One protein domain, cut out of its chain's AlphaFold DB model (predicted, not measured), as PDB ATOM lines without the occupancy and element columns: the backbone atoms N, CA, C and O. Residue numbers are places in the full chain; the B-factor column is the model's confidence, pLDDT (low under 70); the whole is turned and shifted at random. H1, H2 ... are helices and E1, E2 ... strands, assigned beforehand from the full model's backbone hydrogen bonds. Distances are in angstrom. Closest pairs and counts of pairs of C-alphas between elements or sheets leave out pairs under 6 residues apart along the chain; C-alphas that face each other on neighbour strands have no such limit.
ATOM      1  N   LEU A   5      34.959  -7.812  12.161       88.56
ATOM      2  CA  LEU A   5      34.829  -9.181  11.665       88.56
ATOM      3  C   LEU A   5      34.714 -10.159  12.837       88.56
ATOM      4  O   LEU A   5      35.670 -10.367  13.578       88.56
ATOM      5  N   CYS A   6      33.571 -10.831  12.948       88.31
ATOM      6  CA  CYS A   6      33.337 -11.882  13.936       88.31
ATOM      7  C   CYS A   6      33.244 -13.241  13.238       88.31
ATOM      8  O   CYS A   6      32.608 -13.365  12.195       88.31
ATOM      9  N   THR A   7      33.842 -14.293  13.794       89.62
ATOM     10  CA  THR A   7      33.742 -15.650  13.225       89.62
ATOM     11  C   THR A   7      32.899 -16.546  14.106       89.62
ATOM     12  O   THR A   7      33.053 -16.501  15.321       89.62
ATOM     13  N   GLN A   8      32.078 -17.409  13.506       89.88
ATOM     14  CA  GLN A   8      31.385 -18.468  14.241       89.88
ATOM     15  C   GLN A   8      31.734 -19.840  13.658       89.88
ATOM     16  O   GLN A   8      31.802 -19.983  12.435       89.88
ATOM     17  N   PRO A   9      31.914 -20.879  14.494       88.19
ATOM     18  CA  PRO A   9      32.234 -22.226  14.018       88.19
ATOM     19  C   PRO A   9      31.056 -22.889  13.290       88.19
ATOM     20  O   PRO A   9      31.243 -23.796  12.484       88.19
ATOM     21  N   ARG A  10      29.826 -22.440  13.564       90.06
ATOM     22  CA  ARG A  10      28.595 -23.027  13.030       90.06
ATOM     23  C   ARG A  10      27.953 -22.085  12.018       90.06
ATOM     24  O   ARG A  10      27.641 -20.946  12.360       90.06
ATOM     25  N   ARG A  11      27.656 -22.591  10.815       88.25
ATOM     26  CA  ARG A  11      26.976 -21.834   9.740       88.25
ATOM     27  C   ARG A  11      25.691 -21.162  10.227       88.25
ATOM     28  O   ARG A  11      25.505 -19.970  10.024       88.25
ATOM     29  N   PHE A  12      24.843 -21.906  10.937       90.44
ATOM     30  CA  PHE A  12      23.580 -21.384  11.465       90.44
ATOM     31  C   PHE A  12      23.764 -20.277  12.509       90.44
ATOM     32  O   PHE A  12      22.952 -19.358  12.565       90.44
ATOM     33  N   ALA A  13      24.844 -20.325  13.298       89.50
ATOM     34  CA  ALA A  13      25.124 -19.294  14.293       89.50
ATOM     35  C   ALA A  13      25.445 -17.953  13.625       89.50
ATOM     36  O   ALA A  13      24.963 -16.922  14.079       89.50
ATOM     37  N   VAL A  14      26.179 -17.960  12.506       91.62
ATOM     38  CA  VAL A  14      26.462 -16.735  11.743       91.62
ATOM     39  C   VAL A  14      25.162 -16.050  11.300       91.62
ATOM     40  O   VAL A  14      24.994 -14.857  11.536       91.62
ATOM     41  N   VAL A  15      24.226 -16.797  10.700       92.56
ATOM     42  CA  VAL A  15      22.957 -16.230  10.200       92.56
ATOM     43  C   VAL A  15      22.094 -15.701  11.343       92.56
ATOM     44  O   VAL A  15      21.538 -14.607  11.241       92.56
ATOM     45  N   ALA A  16      21.974 -16.470  12.427       94.12
ATOM     46  CA  ALA A  16      21.151 -16.101  13.573       94.12
ATOM     47  C   ALA A  16      21.670 -14.827  14.252       94.12
ATOM     48  O   ALA A  16      20.892 -13.909  14.508       94.12
ATOM     49  N   VAL A  17      22.984 -14.743  14.484       93.56
ATOM     50  CA  VAL A  17      23.602 -13.566  15.104       93.56
ATOM     51  C   VAL A  17      23.497 -12.355  14.178       93.56
ATOM     52  O   VAL A  17      23.089 -11.298  14.643       93.56
ATOM     53  N   ALA A  18      23.757 -12.498  12.875       94.00
ATOM     54  CA  ALA A  18      23.631 -11.385  11.931       94.00
ATOM     55  C   ALA A  18      22.204 -10.811  11.904       94.00
ATOM     56  O   ALA A  18      22.027  -9.599  11.994       94.00
ATOM     57  N   ARG A  19      21.178 -11.673  11.865       94.31
ATOM     58  CA  ARG A  19      19.766 -11.257  11.946       94.31
ATOM     59  C   ARG A  19      19.432 -10.564  13.264       94.31
ATOM     60  O   ARG A  19      18.729  -9.558  13.266       94.31
ATOM     61  N   MET A  20      19.922 -11.100  14.380       94.94
ATOM     62  CA  MET A  20      19.704 -10.527  15.707       94.94
ATOM     63  C   MET A  20      20.338  -9.137  15.830       94.94
ATOM     64  O   MET A  20      19.679  -8.215  16.300       94.94
ATOM     65  N   VAL A  21      21.586  -8.978  15.385       93.69
ATOM     66  CA  VAL A  21      22.315  -7.704  15.453       93.69
ATOM     67  C   VAL A  21      21.702  -6.671  14.507       93.69
ATOM     68  O   VAL A  21      21.543  -5.523  14.905       93.69
ATOM     69  N   ALA A  22      21.285  -7.074  13.302       94.06
ATOM     70  CA  ALA A  22      20.572  -6.200  12.370       94.06
ATOM     71  C   ALA A  22      19.274  -5.667  12.996       94.06
ATOM     72  O   ALA A  22      19.068  -4.458  13.073       94.06
ATOM     73  N   LYS A  23      18.462  -6.560  13.580       95.06
ATOM     74  CA  LYS A  23      17.233  -6.182  14.287       95.06
ATOM     75  C   LYS A  23      17.500  -5.252  15.475       95.06
ATOM     76  O   LYS A  23      16.761  -4.295  15.663       95.06
ATOM     77  N   ALA A  24      18.543  -5.513  16.264       92.81
ATOM     78  CA  ALA A  24      18.915  -4.663  17.397       92.81
ATOM     79  C   ALA A  24      19.372  -3.260  16.964       92.81
ATOM     80  O   ALA A  24      19.202  -2.304  17.714       92.81
ATOM     81  N   ARG A  25      19.920  -3.136  15.751       89.75
ATOM     82  CA  ARG A  25      20.337  -1.867  15.140       89.75
ATOM     83  C   ARG A  25      19.258  -1.207  14.286       89.75
ATOM     84  O   ARG A  25      19.541  -0.201  13.651       89.75
ATOM     85  N   ASN A  26      18.045  -1.765  14.253       92.75
ATOM     86  CA  ASN A  26      16.970  -1.322  13.362       92.75
ATOM     87  C   ASN A  26      17.420  -1.223  11.886       92.75
ATOM     88  O   ASN A  26      17.024  -0.318  11.160       92.75
ATOM     89  N   SER A  27      18.282  -2.152  11.468       91.38
ATOM     90  CA  SER A  27      18.878  -2.216  10.135       91.38
ATOM     91  C   SER A  27      18.528  -3.552   9.480       91.38
ATOM     92  O   SER A  27      18.267  -4.551  10.160       91.38
ATOM     93  N   GLU A  28      18.524  -3.597   8.153       91.50
ATOM     94  CA  GLU A  28      18.306  -4.838   7.414       91.50
ATOM     95  C   GLU A  28      19.607  -5.635   7.269       91.50
ATOM     96  O   GLU A  28      20.711  -5.086   7.184       91.50
ATOM     97  N   VAL A  29      19.497  -6.968   7.227       91.12
ATOM     98  CA  VAL A  29      20.674  -7.806   6.967       91.12
ATOM     99  C   VAL A  29      21.124  -7.556   5.529       91.12
ATOM    100  O   VAL A  29      20.333  -7.686   4.602       91.12
ATOM    101  N   GLY A  30      22.399  -7.237   5.345       88.19
ATOM    102  CA  GLY A  30      22.966  -6.807   4.071       88.19
ATOM    103  C   GLY A  30      23.154  -5.294   3.962       88.19
ATOM    104  O   GLY A  30      23.860  -4.873   3.057       88.19
ATOM    105  N   GLY A  31      22.609  -4.492   4.885       88.75
ATOM    106  CA  GLY A  31      22.938  -3.071   5.019       88.75
ATOM    107  C   GLY A  31      24.207  -2.883   5.851       88.75
ATOM    108  O   GLY A  31      25.330  -3.119   5.388       88.75
ATOM    109  N   GLU A  32      24.022  -2.506   7.113       87.94
ATOM    110  CA  GLU A  32      25.118  -2.358   8.078       87.94
ATOM    111  C   GLU A  32      25.656  -3.694   8.574       87.94
ATOM    112  O   GLU A  32      26.846  -3.842   8.827       87.94
ATOM    113  N   VAL A  33      24.782  -4.682   8.739       91.50
ATOM    114  CA  VAL A  33      25.136  -5.981   9.310       91.50
ATOM    115  C   VAL A  33      25.042  -7.027   8.220       91.50
ATOM    116  O   VAL A  33      23.989  -7.194   7.613       91.50
ATOM    117  N   GLY A  34      26.116  -7.771   7.985       93.31
ATOM    118  CA  GLY A  34      26.145  -8.780   6.936       93.31
ATOM    119  C   GLY A  34      26.831 -10.071   7.356       93.31
ATOM    120  O   GLY A  34      27.532 -10.145   8.369       93.31
ATOM    121  N   TYR A  35      26.642 -11.114   6.553       93.19
ATOM    122  CA  TYR A  35      27.320 -12.387   6.749       93.19
ATOM    123  C   TYR A  35      27.829 -13.012   5.454       93.19
ATOM    124  O   TYR A  35      27.295 -12.811   4.362       93.19
ATOM    125  N   HIS A  36      28.869 -13.827   5.609       90.38
ATOM    126  CA  HIS A  36      29.474 -14.606   4.547       90.38
ATOM    127  C   HIS A  36      29.545 -16.076   4.957       90.38
ATOM    128  O   HIS A  36      30.255 -16.450   5.897       90.38
ATOM    129  N   ILE A  37      28.803 -16.909   4.224       88.44
ATOM    130  CA  ILE A  37      28.754 -18.351   4.419       88.44
ATOM    131  C   ILE A  37      29.063 -19.074   3.101       88.44
ATOM    132  O   ILE A  37      28.163 -19.488   2.367       88.44
ATOM    133  N   GLY A  38      30.350 -19.308   2.835       86.06
ATOM    134  CA  GLY A  38      30.793 -20.162   1.728       86.06
ATOM    135  C   GLY A  38      30.563 -19.445   0.409       86.06
ATOM    136  O   GLY A  38      31.225 -18.456   0.135       86.06
ATOM    137  N   HIS A  39      29.593 -19.894  -0.388       77.81
ATOM    138  CA  HIS A  39      29.176 -19.160  -1.592       77.81
ATOM    139  C   HIS A  39      28.001 -18.204  -1.346       77.81
ATOM    140  O   HIS A  39      27.776 -17.302  -2.146       77.81
ATOM    141  N   SER A  40      27.277 -18.353  -0.231       76.62
ATOM    142  CA  SER A  40      26.172 -17.465   0.125       76.62
ATOM    143  C   SER A  40      26.709 -16.223   0.833       76.62
ATOM    144  O   SER A  40      27.401 -16.318   1.853       76.62
ATOM    145  N   LYS A  41      26.419 -15.048   0.275       80.44
ATOM    146  CA  LYS A  41      26.867 -13.751   0.785       80.44
ATOM    147  C   LYS A  41      25.672 -12.820   0.863       80.44
ATOM    148  O   LYS A  41      24.997 -12.616  -0.138       80.44
ATOM    149  N   LEU A  42      25.457 -12.249   2.041       81.50
ATOM    150  CA  LEU A  42      24.511 -11.162   2.245       81.50
ATOM    151  C   LEU A  42      25.275 -10.031   2.934       81.50
ATOM    152  O   LEU A  42      25.353  -9.956   4.161       81.50
ATOM    153  N   LEU A  43      25.963  -9.236   2.121       79.69
ATOM    154  CA  LEU A  43      26.860  -8.162   2.538       79.69
ATOM    155  C   LEU A  43      26.528  -6.932   1.692       79.69
ATOM    156  O   LEU A  43      26.296  -7.090   0.494       79.69
ATOM    157  N   SER A  44      26.585  -5.733   2.271       75.62
ATOM    158  CA  SER A  44      26.570  -4.504   1.470       75.62
ATOM    159  C   SER A  44      27.822  -4.430   0.606       75.62
ATOM    160  O   SER A  44      28.853  -5.028   0.925       75.62
ATOM    161  N   GLU A  45      27.766  -3.672  -0.487       69.81
ATOM    162  CA  GLU A  45      28.875  -3.553  -1.438       69.81
ATOM    163  C   GLU A  45      30.177  -3.076  -0.770       69.81
ATOM    164  O   GLU A  45      31.245  -3.653  -1.002       69.81
ATOM    165  N   ARG A  46      30.070  -2.129   0.175       66.25
ATOM    166  CA  ARG A  46      31.192  -1.650   1.002       66.25
ATOM    167  C   ARG A  46      31.784  -2.761   1.875       66.25
ATOM    168  O   ARG A  46      32.999  -2.956   1.915       66.25
ATOM    169  N   VAL A  47      30.934  -3.545   2.537       65.94
ATOM    170  CA  VAL A  47      31.371  -4.667   3.379       65.94
ATOM    171  C   VAL A  47      31.954  -5.803   2.527       65.94
ATOM    172  O   VAL A  47      32.944  -6.429   2.909       65.94
ATOM    173  N   ALA A  48      31.401  -6.054   1.341       65.75
ATOM    174  CA  ALA A  48      31.855  -7.091   0.421       65.75
ATOM    175  C   ALA A  48      33.253  -6.811  -0.147       65.75
ATOM    176  O   ALA A  48      34.024  -7.752  -0.366       65.75
ATOM    177  N   GLN A  49      33.600  -5.546  -0.396       64.31
ATOM    178  CA  GLN A  49      34.957  -5.154  -0.788       64.31
ATOM    179  C   GLN A  49      35.958  -5.434   0.342       64.31
ATOM    180  O   GLN A  49      37.004  -6.043   0.101       64.31
ATOM    181  N   LEU A  50      35.604  -5.116   1.594       63.69
ATOM    182  CA  LEU A  50      36.516  -5.323   2.719       63.69
ATOM    183  C   LEU A  50      36.649  -6.786   3.154       63.69
ATOM    184  O   LEU A  50      37.737  -7.234   3.523       63.69
ATOM    185  N   VAL A  51      35.564  -7.559   3.073       62.81
ATOM    186  CA  VAL A  51      35.619  -9.015   3.247       62.81
ATOM    187  C   VAL A  51      36.539  -9.613   2.197       62.81
ATOM    188  O   VAL A  51      37.402 -10.392   2.568       62.81
ATOM    189  N   ARG A  52      36.433  -9.214   0.920       63.41
ATOM    190  CA  ARG A  52      37.320  -9.707  -0.149       63.41
ATOM    191  C   ARG A  52      38.797  -9.400   0.121       63.41
ATOM    192  O   ARG A  52      39.627 -10.286  -0.087       63.41
ATOM    193  N   ALA A  53      39.113  -8.206   0.623       61.19
ATOM    194  CA  ALA A  53      40.473  -7.836   1.018       61.19
ATOM    195  C   ALA A  53      41.007  -8.714   2.170       61.19
ATOM    196  O   ALA A  53      42.160  -9.142   2.140       61.19
ATOM    197  N   ASN A  54      40.155  -9.054   3.143       58.59
ATOM    198  CA  ASN A  54      40.532  -9.861   4.309       58.59
ATOM    199  C   ASN A  54      40.512 -11.380   4.059       58.59
ATOM    200  O   ASN A  54      41.346 -12.111   4.591       58.59
ATOM    201  N   THR A  55      39.601 -11.889   3.226       56.44
ATOM    202  CA  THR A  55      39.451 -13.331   2.969       56.44
ATOM    203  C   THR A  55      40.561 -13.907   2.106       56.44
ATOM    204  O   THR A  55      40.750 -15.117   2.136       56.44
ATOM    205  N   ARG A  56      41.360 -13.083   1.409       55.19
ATOM    206  CA  ARG A  56      42.597 -13.566   0.764       55.19
ATOM    207  C   ARG A  56      43.599 -14.160   1.769       55.19
ATOM    208  O   ARG A  56      44.524 -14.843   1.352       55.19
ATOM    209  N   LYS A  57      43.404 -13.935   3.078       53.09
ATOM    210  CA  LYS A  57      44.227 -14.483   4.168       53.09
ATOM    211  C   LYS A  57      43.547 -15.605   4.973       53.09
ATOM    212  O   LYS A  57      44.152 -16.114   5.912       53.09
ATOM    213  N   CYS A  58      42.311 -15.997   4.647       49.25
ATOM    214  CA  CYS A  58      41.526 -16.945   5.448       49.25
ATOM    215  C   CYS A  58      41.136 -18.186   4.632       49.25
ATOM    216  O   CYS A  58      40.605 -18.063   3.532       49.25
ATOM    217  N   SER A  59      41.344 -19.384   5.190       52.53
ATOM    218  CA  SER A  59      40.939 -20.646   4.556       52.53
ATOM    219  C   SER A  59      39.424 -20.705   4.281       52.53
ATOM    220  O   SER A  59      38.639 -20.255   5.121       52.53
ATOM    221  N   PRO A  60      38.992 -21.324   3.163       53.47
ATOM    222  CA  PRO A  60      37.592 -21.369   2.710       53.47
ATOM    223  C   PRO A  60      36.599 -22.042   3.679       53.47
ATOM    224  O   PRO A  60      35.390 -21.944   3.496       53.47
ATOM    225  N   SER A  61      37.087 -22.699   4.730       51.69
ATOM    226  CA  SER A  61      36.300 -23.375   5.765       51.69
ATOM    227  C   SER A  61      35.902 -22.482   6.953       51.69
ATOM    228  O   SER A  61      35.281 -22.971   7.900       51.69
ATOM    229  N   LYS A  62      36.239 -21.183   6.938       62.84
ATOM    230  CA  LYS A  62      35.956 -20.251   8.040       62.84
ATOM    231  C   LYS A  62      34.789 -19.316   7.704       62.84
ATOM    232  O   LYS A  62      34.747 -18.706   6.641       62.84
ATOM    233  N   TRP A  63      33.829 -19.212   8.622       67.12
ATOM    234  CA  TRP A  63      32.611 -18.417   8.443       67.12
ATOM    235  C   TRP A  63      32.721 -17.079   9.169       67.12
ATOM    236  O   TRP A  63      33.200 -17.028  10.305       67.12
ATOM    237  N   HIS A  64      32.248 -16.010   8.527       72.38
ATOM    238  CA  HIS A  64      32.450 -14.641   8.993       72.38
ATOM    239  C   HIS A  64      31.128 -13.857   9.006       72.38
ATOM    240  O   HIS A  64      30.351 -13.908   8.054       72.38
ATOM    241  N   MET A  65      30.895 -13.110  10.078       75.44
ATOM    242  CA  MET A  65      29.916 -12.035  10.195       75.44
ATOM    243  C   MET A  65      30.676 -10.715  10.178       75.44
ATOM    244  O   MET A  65      31.736 -10.618  10.798       75.44
ATOM    245  N   VAL A  66      30.151  -9.713   9.480       73.12
ATOM    246  CA  VAL A  66      30.763  -8.388   9.436       73.12
ATOM    247  C   VAL A  66      29.767  -7.336   9.864       73.12
ATOM    248  O   VAL A  66      28.632  -7.310   9.392       73.12
ATOM    249  N   LEU A  67      30.226  -6.475  10.759       72.19
ATOM    250  CA  LEU A  67      29.505  -5.309  11.220       72.19
ATOM    251  C   LEU A  67      30.130  -4.078  10.569       72.19
ATOM    252  O   LEU A  67      31.257  -3.697  10.890       72.19
ATOM    253  N   GLY A  68      29.418  -3.499   9.611       61.88
ATOM    254  CA  GLY A  68      29.692  -2.173   9.088       61.88
ATOM    255  C   GLY A  68      29.394  -1.133  10.163       61.88
ATOM    256  O   GLY A  68      28.377  -1.206  10.854       61.88
TER     257      GLY A  68
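Overview. This is residues 5 to 68 of the 188 residues of the protein "Zinc finger CCCH domain-containing protein 4" of Vitis vinifera (UniProt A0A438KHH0). A small twisted sheet of four short strands makes the core, with a helix over each face: H1 covers one face and runs along the strands, while H2 crosses the other face slantwise. Across the sheet the order is E1, E4, E2, E3, all antiparallel. The printed part has 64 residues, with two named helices and four named strands in the order E1, H1, E2, E3, H2, E4, class mixed. It is compact, with a radius of gyration of the C-alphas of 10.7 A and spans of 32 by 24 by 17 A.

Arrangement. Look first at the inner strands E2, residues 33 to 37, and E4, residues 63 to 67: N 34 and O 66 are 2.9 A apart. Beside E4 is edge strand E1, residues 5 to 8, with N 6 and O 65 at 2.8 A. E3, residues 40 to 42, forms a hairpin with E2, with N 37 and O 40 at 2.8 A. H1, residues 11 to 24, is on the sheet over E4 and E2 at a height of 8.3 A; its closest C-alphas to E2 are Ala 22 and Val 33, 5.5 A. H2, residues 45 to 55, is on the opposite face at 9.3 A, also over E4 and E2; the closest C-alphas of H2 and E4 are Val 47 and Val 66, 7.1 A. Three layers result, helices on both faces of a sheet. E1, H1, E2 is a split strand-helix-strand unit, two strands that run the same way with a helix between them in the chain and E4 between them in the sheet, and its crossover is right-handed; E3, H2, E4 is another, with E2 between its strands in the sheet, and its crossover is left-handed. In H1 and H2 every O i to N i+4 pair is within hydrogen-bond range.

Along the chain. Find C-alpha 5 at (34.829, -9.181, 11.665), where E1 begins and runs 10.2 A. H1 starts at C-alpha 11, (26.976, -21.834, 9.740), and is 20.5 A long. E2 and E4 each measure 13.8 A, E3 6.9 A and H2 15.1 A. E4 ends at C-alpha 67, (29.505, -5.309, 11.220).

Size, cuts and confidence. The C-alphas farthest apart, Asn 26 and Ser 59, are 32.0 A apart. The printed part has no cut and no long link. Residues 45 to 63 and residue 68 have pLDDT under 70.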